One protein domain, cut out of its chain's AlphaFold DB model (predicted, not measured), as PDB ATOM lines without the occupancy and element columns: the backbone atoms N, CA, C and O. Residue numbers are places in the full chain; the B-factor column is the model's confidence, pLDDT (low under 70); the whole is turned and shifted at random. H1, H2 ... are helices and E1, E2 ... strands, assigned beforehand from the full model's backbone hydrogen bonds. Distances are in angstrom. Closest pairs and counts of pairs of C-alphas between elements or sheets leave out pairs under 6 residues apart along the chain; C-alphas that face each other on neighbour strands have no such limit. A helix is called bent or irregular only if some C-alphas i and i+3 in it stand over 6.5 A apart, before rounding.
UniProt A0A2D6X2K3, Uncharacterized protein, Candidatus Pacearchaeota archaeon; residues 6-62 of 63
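What this domain is: This is residues 6 to 62 of the 63 residues of an uncharacterized protein of Candidatus Pacearchaeota archaeon (UniProt A0A2D6X2K3). A single helix, H1, makes the middle of an extended, flat model, with a two-stranded hairpin at each end: the longer hairpin, E1 and E2, comes near the first part of H1, and a small hairpin, E3 and E4, lies beyond its last residues, away from the first. The turn of the longer hairpin, residues 10 to 15, sticks out from the rest. The printed part has 57 residues with one named helix and four named strands, in the order E1, E2, H1, E3, E4; they make two separate antiparallel sheets of two strands each, E1 - E2 and E3 - E4, and the class is mixed, helices and strands. The whole is only just extended, close to loose, with a radius of gyration of the C-alphas of 15.8 A, and it spans 46 by 30 by 16 A along its three main axes.

How they stand to each other: The printed part begins with strand E1, residues 6 to 11, and a tight link of two residues leads to strand E2, residues 14 to 19. The two are antiparallel neighbours and form a hairpin, with 162 degrees between their N-to-C directions. The C-alphas of Ile 6 and Leu 19 face each other at 4.9 A, and those of Asp 11 and Asp 14 at 5.1 A. N 7 and O 18, 2.9 A apart, and N 16 and O 9, 3.0 A apart, are within hydrogen-bond range. A short link of 9 residues leads from E2 to helix H1, residues 29 to 43. The closest C-alphas of E2 and H1 are those of Leu 19 and Ala 29, 5.5 A apart, and 5 pairs of their C-alphas lie within 8 A. For E1 and H1 there are 2 such pairs, and the closest C-alphas are those of Ile 6 and Ala 33, 7.0 A apart. Within H1, every O i to N i+4 pair is within hydrogen-bond range. A short link of 7 residues then leads to strand E3, residues 51 to 53, and a tight link of 5 residues to strand E4, residues 59 to 61. E3 and E4 form the second hairpin, antiparallel at 158 degrees, with N 52 and O 60 at 2.9 A and N 60 and O 52 at 3.0 A, both within hydrogen-bond range. E1 is apart from E3 and E4, E2 is apart from both as well, and H1 is apart from E4.

Where its parts are: E1 starts at C-alpha 6, at (-47.815, 89.709, 17.292), and measures 16.4 A from first to last C-alpha. E2 measures 17.1 A between C-alphas 14 and 19. H1 runs 21.2 A, from C-alpha 29 at (-53.993, 85.610, 14.370) to C-alpha 43 at (-33.714, 79.550, 13.334), and it is not bent. E3 and E4 have three residues each; E4 ends with C-alpha 61 at (-36.116, 69.942, 1.897).

The domain as a whole: The two C-alphas farthest apart are those of Lys 21 and Ser 56, at 46.8 A, while the first and last printed C-alphas, those of Ile 6 and Thr 62, are 26.1 A apart. The centre of H1 is 2.4 A from the mean of the C-alphas, the nearest of the elements, and the centre of E4 is the farthest, at 19.1 A. Residues 10 to 15 stand free. The printed part has no cut, and none of its links is long. The mean pLDDT of the printed part is 83.7, and the confidence is low, under 70, at residues 47 to 50, between H1 and E3.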
ATOM      1  N   ILE A   6     -46.951  90.787  16.793       91.00
ATOM      2  CA  ILE A   6     -47.815  89.709  17.292       91.00
ATOM      3  C   ILE A   6     -47.583  89.594  18.790       91.00
ATOM      4  O   ILE A   6     -46.432  89.559  19.227       91.00
ATOM      5  N   ILE A   7     -48.668  89.529  19.553       90.62
ATOM      6  CA  ILE A   7     -48.634  89.390  21.005       90.62
ATOM      7  C   ILE A   7     -49.001  87.948  21.344       90.62
ATOM      8  O   ILE A   7     -50.037  87.445  20.909       90.62
ATOM      9  N   PHE A   8     -48.125  87.294  22.102       90.31
ATOM     10  CA  PHE A   8     -48.344  85.960  22.650       90.31
ATOM     11  C   PHE A   8     -48.485  86.079  24.164       90.31
ATOM     12  O   PHE A   8     -47.578  86.593  24.822       90.31
ATOM     13  N   THR A   9     -49.586  85.574  24.707       92.88
ATOM     14  CA  THR A   9     -49.793  85.465  26.155       92.88
ATOM     15  C   THR A   9     -49.811  83.991  26.521       92.88
ATOM     16  O   THR A   9     -50.532  83.209  25.903       92.88
ATOM     17  N   PHE A  10     -48.997  83.627  27.508       91.62
ATOM     18  CA  PHE A  10     -48.881  82.269  28.024       91.62
ATOM     19  C   PHE A  10     -49.448  82.249  29.443       91.62
ATOM     20  O   PHE A  10     -48.918  82.939  30.315       91.62
ATOM     21  N   ASP A  11     -50.499  81.466  29.663       91.88
ATOM     22  CA  ASP A  11     -51.072  81.201  30.984       91.88
ATOM     23  C   ASP A  11     -51.008  79.694  31.258       91.88
ATOM     24  O   ASP A  11     -51.862  78.910  30.847       91.88
ATOM     25  N   GLY A  12     -49.902  79.253  31.862       88.69
ATOM     26  CA  GLY A  12     -49.613  77.829  32.029       88.69
ATOM     27  C   GLY A  12     -49.481  77.106  30.684       88.69
ATOM     28  O   GLY A  12     -48.495  77.292  29.971       88.69
ATOM     29  N   THR A  13     -50.454  76.246  30.366       86.25
ATOM     30  CA  THR A  13     -50.533  75.523  29.083       86.25
ATOM     31  C   THR A  13     -51.370  76.241  28.031       86.25
ATOM     32  O   THR A  13     -51.333  75.847  26.865       86.25
ATOM     33  N   ASP A  14     -52.123  77.269  28.421       86.19
ATOM     34  CA  ASP A  14     -52.954  78.039  27.511       86.19
ATOM     35  C   ASP A  14     -52.126  79.118  26.811       86.19
ATOM     36  O   ASP A  14     -51.329  79.837  27.421       86.19
ATOM     37  N   ILE A  15     -52.310  79.215  25.495       86.56
ATOM     38  CA  ILE A  15     -51.622  80.187  24.647       86.56
ATOM     39  C   ILE A  15     -52.681  80.973  23.885       86.56
ATOM     40  O   ILE A  15     -53.412  80.406  23.072       86.56
ATOM     41  N   SER A  16     -52.730  82.285  24.103       91.00
ATOM     42  CA  SER A  16     -53.552  83.197  23.308       91.00
ATOM     43  C   SER A  16     -52.683  84.066  22.407       91.00
ATOM     44  O   SER A  16     -51.598  84.504  22.801       91.00
ATOM     45  N   VAL A  17     -53.183  84.344  21.205       92.50
ATOM     46  CA  VAL A  17     -52.482  85.130  20.188       92.50
ATOM     47  C   VAL A  17     -53.351  86.291  19.739       92.50
ATOM     48  O   VAL A  17     -54.492  86.095  19.325       92.50
ATOM     49  N   GLU A  18     -52.758  87.480  19.701       92.69
ATOM     50  CA  GLU A  18     -53.379  88.681  19.152       92.69
ATOM     51  C   GLU A  18     -52.492  89.324  18.081       92.69
ATOM     52  O   GLU A  18     -51.263  89.387  18.196       92.69
ATOM     53  N   LEU A  19     -53.126  89.815  17.013       91.25
ATOM     54  CA  LEU A  19     -52.446  90.625  16.006       91.25
ATOM     55  C   LEU A  19     -52.433  92.078  16.466       91.25
ATOM     56  O   LEU A  19     -53.483  92.697  16.604       91.25
ATOM     57  N   GLY A  20     -51.236  92.624  16.651       86.88
ATOM     58  CA  GLY A  20     -51.026  94.048  16.853       86.88
ATOM     59  C   GLY A  20     -51.034  94.791  15.517       86.88
ATOM     60  O   GLY A  20     -52.008  94.805  14.765       86.88
ATOM     61  N   LYS A  21     -49.923  95.451  15.199       88.06
ATOM     62  CA  LYS A  21     -49.810  96.352  14.044       88.06
ATOM     63  C   LYS A  21     -49.248  95.649  12.809       88.06
ATOM     64  O   LYS A  21     -48.521  94.666  12.904       88.06
ATOM     65  N   GLY A  22     -49.551  96.200  11.631       86.62
ATOM     66  CA  GLY A  22     -48.917  95.805  10.366       86.62
ATOM     67  C   GLY A  22     -49.549  94.609   9.639       86.62
ATOM     68  O   GLY A  22     -48.988  94.142   8.643       86.62
ATOM     69  N   PHE A  23     -50.712  94.128  10.091       87.19
ATOM     70  CA  PHE A  23     -51.479  93.062   9.437       87.19
ATOM     71  C   PHE A  23     -52.618  93.624   8.586       87.19
ATOM     72  O   PHE A  23     -53.110  94.727   8.821       87.19
ATOM     73  N   ARG A  24     -53.022  92.877   7.554       85.38
ATOM     74  CA  ARG A  24     -54.164  93.259   6.717       85.38
ATOM     75  C   ARG A  24     -55.461  92.963   7.466       85.38
ATOM     76  O   ARG A  24     -55.526  92.023   8.255       85.38
ATOM     77  N   SER A  25     -56.505  93.735   7.173       82.31
ATOM     78  CA  SER A  25     -57.845  93.417   7.670       82.31
ATOM     79  C   SER A  25     -58.250  92.013   7.203       82.31
ATOM     80  O   SER A  25     -58.049  91.667   6.038       82.31
ATOM     81  N   GLY A  26     -58.753  91.193   8.128       84.31
ATOM     82  CA  GLY A  26     -59.097  89.787   7.885       84.31
ATOM     83  C   GLY A  26     -57.946  88.785   8.046       84.31
ATOM     84  O   GLY A  26     -58.168  87.586   7.876       84.31
ATOM     85  N   SER A  27     -56.730  89.224   8.391       87.62
ATOM     86  CA  SER A  27     -55.662  88.302   8.795       87.62
ATOM     87  C   SER A  27     -56.067  87.521  10.050       87.62
ATOM     88  O   SER A  27     -56.551  88.096  11.022       87.62
ATOM     89  N   ARG A  28     -55.853  86.201  10.036       91.19
ATOM     90  CA  ARG A  28     -56.099  85.327  11.190       91.19
ATOM     91  C   ARG A  28     -54.868  85.277  12.087       91.19
ATOM     92  O   ARG A  28     -53.782  84.960  11.602       91.19
ATOM     93  N   ALA A  29     -55.060  85.555  13.374       89.19
ATOM     94  CA  ALA A  29     -53.993  85.610  14.370       89.19
ATOM     95  C   ALA A  29     -53.194  84.303  14.446       89.19
ATOM     96  O   ALA A  29     -51.975  84.315  14.306       89.19
ATOM     97  N   GLU A  30     -53.901  83.178  14.528       87.25
ATOM     98  CA  GLU A  30     -53.344  81.821  14.576       87.25
ATOM     99  C   GLU A  30     -52.419  81.515  13.387       87.25
ATOM    100  O   GLU A  30     -51.325  80.987  13.560       87.25
ATOM    101  N   VAL A  31     -52.835  81.890  12.169       88.44
ATOM    102  CA  VAL A  31     -52.093  81.599  10.931       88.44
ATOM    103  C   VAL A  31     -50.798  82.398  10.860       88.44
ATOM    104  O   VAL A  31     -49.776  81.893  10.397       88.44
ATOM    105  N   GLU A  32     -50.829  83.663  11.273       90.00
ATOM    106  CA  GLU A  32     -49.618  84.476  11.286       90.00
ATOM    107  C   GLU A  32     -48.691  84.024  12.419       90.00
ATOM    108  O   GLU A  32     -47.511  83.800  12.163       90.00
ATOM    109  N   ALA A  33     -49.214  83.782  13.624       87.94
ATOM    110  CA  ALA A  33     -48.429  83.255  14.736       87.94
ATOM    111  C   ALA A  33     -47.717  81.938  14.404       87.94
ATOM    112  O   ALA A  33     -46.522  81.825  14.669       87.94
ATOM    113  N   ASP A  34     -48.398  80.986  13.760       88.31
ATOM    114  CA  ASP A  34     -47.805  79.715  13.327       88.31
ATOM    115  C   ASP A  34     -46.587  79.928  12.410       88.31
ATOM    116  O   ASP A  34     -45.532  79.327  12.620       88.31
ATOM    117  N   LYS A  35     -46.675  80.849  11.441       86.88
ATOM    118  CA  LYS A  35     -45.543  81.179  10.556       86.88
ATOM    119  C   LYS A  35     -44.352  81.734  11.335       86.88
ATOM    120  O   LYS A  35     -43.213  81.350  11.064       86.88
ATOM    121  N   TYR A  36     -44.602  82.640  12.281       84.56
ATOM    122  CA  TYR A  36     -43.540  83.245  13.087       84.56
ATOM    123  C   TYR A  36     -42.893  82.224  14.026       84.56
ATOM    124  O   TYR A  36     -41.665  82.142  14.068       84.56
ATOM    125  N   LEU A  37     -43.690  81.399  14.708       85.81
ATOM    126  CA  LEU A  37     -43.192  80.334  15.581       85.81
ATOM    127  C   LEU A  37     -42.382  79.294  14.798       85.81
ATOM    128  O   LEU A  37     -41.291  78.932  15.232       85.81
ATOM    129  N   LYS A  38     -42.834  78.883  13.605       84.38
ATOM    130  CA  LYS A  38     -42.048  78.020  12.702       84.38
ATOM    131  C   LYS A  38     -40.726  78.665  12.298       84.38
ATOM    132  O   LYS A  38     -39.696  77.997  12.299       84.38
ATOM    133  N   GLY A  39     -40.734  79.959  11.979       82.69
ATOM    134  CA  GLY A  39     -39.519  80.704  11.645       82.69
ATOM    135  C   GLY A  39     -38.503  80.717  12.791       82.69
ATOM    136  O   GLY A  39     -37.323  80.447  12.563       82.69
ATOM    137  N   ILE A  40     -38.965  80.970  14.019       82.94
ATOM    138  CA  ILE A  40     -38.140  80.907  15.234       82.94
ATOM    139  C   ILE A  40     -37.626  79.481  15.450       82.94
ATOM    140  O   ILE A  40     -36.428  79.286  15.610       82.94
ATOM    141  N   ALA A  41     -38.494  78.473  15.357       82.94
ATOM    142  CA  ALA A  41     -38.117  77.082  15.581       82.94
ATOM    143  C   ALA A  41     -37.063  76.577  14.579       82.94
ATOM    144  O   ALA A  41     -36.154  75.838  14.955       82.94
ATOM    145  N   VAL A  42     -37.146  77.000  13.311       80.25
ATOM    146  CA  VAL A  42     -36.120  76.712  12.296       80.25
ATOM    147  C   VAL A  42     -34.817  77.454  12.603       80.25
ATOM    148  O   VAL A  42     -33.743  76.861  12.501       80.25
ATOM    149  N   LYS A  43     -34.890  78.736  12.986       79.75
ATOM    150  CA  LYS A  43     -33.714  79.550  13.334       79.75
ATOM    151  C   LYS A  43     -32.959  78.969  14.533       79.75
ATOM    152  O   LYS A  43     -31.740  78.824  14.471       79.75
ATOM    153  N   ASP A  44     -33.690  78.598  15.576       80.94
ATOM    154  CA  ASP A  44     -33.144  78.101  16.840       80.94
ATOM    155  C   ASP A  44     -32.874  76.585  16.800       80.94
ATOM    156  O   ASP A  44     -32.463  75.994  17.796       80.94
ATOM    157  N   LYS A  45     -33.055  75.952  15.628       74.94
ATOM    158  CA  LYS A  45     -32.813  74.521  15.367       74.94
ATOM    159  C   LYS A  45     -33.613  73.581  16.275       74.94
ATOM    160  O   LYS A  45     -33.226  72.434  16.479       74.94
ATOM    161  N   VAL A  46     -34.742  74.062  16.786       76.75
ATOM    162  CA  VAL A  46     -35.687  73.303  17.618       76.75
ATOM    163  C   VAL A  46     -36.724  72.558  16.774       76.75
ATOM    164  O   VAL A  46     -37.385  71.654  17.270       76.75
ATOM    165  N   SER A  47     -36.846  72.900  15.485       62.84
ATOM    166  CA  SER A  47     -37.645  72.163  14.504       62.84
ATOM    167  C   SER A  47     -36.798  71.794  13.293       62.84
ATOM    168  O   SER A  47     -36.076  72.626  12.740       62.84
ATOM    169  N   HIS A  48     -36.936  70.553  12.826       62.38
ATOM    170  CA  HIS A  48     -36.388  70.148  11.535       62.38
ATOM    171  C   HIS A  48     -37.180  70.856  10.430       62.38
ATOM    172  O   HIS A  48     -38.406  70.974  10.515       62.38
ATOM    173  N   LYS A  49     -36.498  71.329   9.377       64.62
ATOM    174  CA  LYS A  49     -37.204  71.681   8.140       64.62
ATOM    175  C   LYS A  49     -37.953  70.432   7.655       64.62
ATOM    176  O   LYS A  49     -37.364  69.346   7.714       64.62
ATOM    177  N   PRO A  50     -39.203  70.558   7.177       65.62
ATOM    178  CA  PRO A  50     -39.876  69.426   6.568       65.62
ATOM    179  C   PRO A  50     -39.003  68.899   5.424       65.62
ATOM    180  O   PRO A  50     -38.477  69.674   4.620       65.62
ATOM    181  N   HIS A  51     -38.763  67.593   5.428       73.06
ATOM    182  CA  HIS A  51     -37.945  66.922   4.431       73.06
ATOM    183  C   HIS A  51     -38.511  65.543   4.122       73.06
ATOM    184  O   HIS A  51     -39.179  64.926   4.953       73.06
ATOM    185  N   VAL A  52     -38.231  65.078   2.911       78.44
ATOM    186  CA  VAL A  52     -38.584  63.741   2.441       78.44
ATOM    187  C   VAL A  52     -37.299  63.011   2.077       78.44
ATOM    188  O   VAL A  52     -36.417  63.580   1.428       78.44
ATOM    189  N   HIS A  53     -37.200  61.755   2.504       76.75
ATOM    190  CA  HIS A  53     -36.154  60.844   2.058       76.75
ATOM    191  C   HIS A  53     -36.599  60.182   0.755       76.75
ATOM    192  O   HIS A  53     -37.688  59.612   0.693       76.75
ATOM    193  N   THR A  54     -35.772  60.257  -0.283       86.00
ATOM    194  CA  THR A  54     -35.983  59.467  -1.501       86.00
ATOM    195  C   THR A  54     -35.541  58.021  -1.277       86.00
ATOM    196  O   THR A  54     -34.712  57.742  -0.410       86.00
ATOM    197  N   GLU A  55     -36.022  57.095  -2.111       81.62
ATOM    198  CA  GLU A  55     -35.556  55.695  -2.113       81.62
ATOM    199  C   GLU A  55     -34.047  55.575  -2.400       81.62
ATOM    200  O   GLU A  55     -33.394  54.637  -1.955       81.62
ATOM    201  N   SER A  56     -33.472  56.565  -3.090       84.88
ATOM    202  CA  SER A  56     -32.032  56.689  -3.349       84.88
ATOM    203  C   SER A  56     -31.228  57.292  -2.185       84.88
ATOM    204  O   SER A  56     -30.019  57.477  -2.315       84.88
ATOM    205  N   GLY A  57     -31.869  57.616  -1.057       80.06
ATOM    206  CA  GLY A  57     -31.217  58.161   0.138       80.06
ATOM    207  C   GLY A  57     -30.927  59.665   0.094       80.06
ATOM    208  O   GLY A  57     -30.232  60.175   0.973       80.06
ATOM    209  N   GLN A  58     -31.451  60.401  -0.892       85.81
ATOM    210  CA  GLN A  58     -31.367  61.862  -0.904       85.81
ATOM    211  C   GLN A  58     -32.368  62.477   0.072       85.81
ATOM    212  O   GLN A  58     -33.485  61.992   0.246       85.81
ATOM    213  N   VAL A  59     -31.964  63.595   0.671       83.81
ATOM    214  CA  VAL A  59     -32.820  64.422   1.522       83.81
ATOM    215  C   VAL A  59     -33.295  65.620   0.706       83.81
ATOM    216  O   VAL A  59     -32.485  66.454   0.302       83.81
ATOM    217  N   ILE A  60     -34.605  65.713   0.472       78.19
ATOM    218  CA  ILE A  60     -35.239  66.854  -0.199       78.19
ATOM    219  C   ILE A  60     -35.913  67.718   0.864       78.19
ATOM    220  O   ILE A  60     -36.844  67.262   1.523       78.19
ATOM    221  N   TYR A  61     -35.465  68.964   1.022       75.12
ATOM    222  CA  TYR A  61     -36.116  69.942   1.897       75.12
ATOM    223  C   TYR A  61     -37.357  70.515   1.201       75.12
ATOM    224  O   TYR A  61     -37.247  71.055   0.104       75.12
ATOM    225  N   THR A  62     -38.528  70.399   1.830       72.69
ATOM    226  CA  THR A  62     -39.835  70.784   1.259       72.69
ATOM    227  C   THR A  62     -40.441  72.036   1.902       72.69
ATOM    228  O   THR A  62     -41.599  72.359   1.644       72.69
TER     229      THR A  62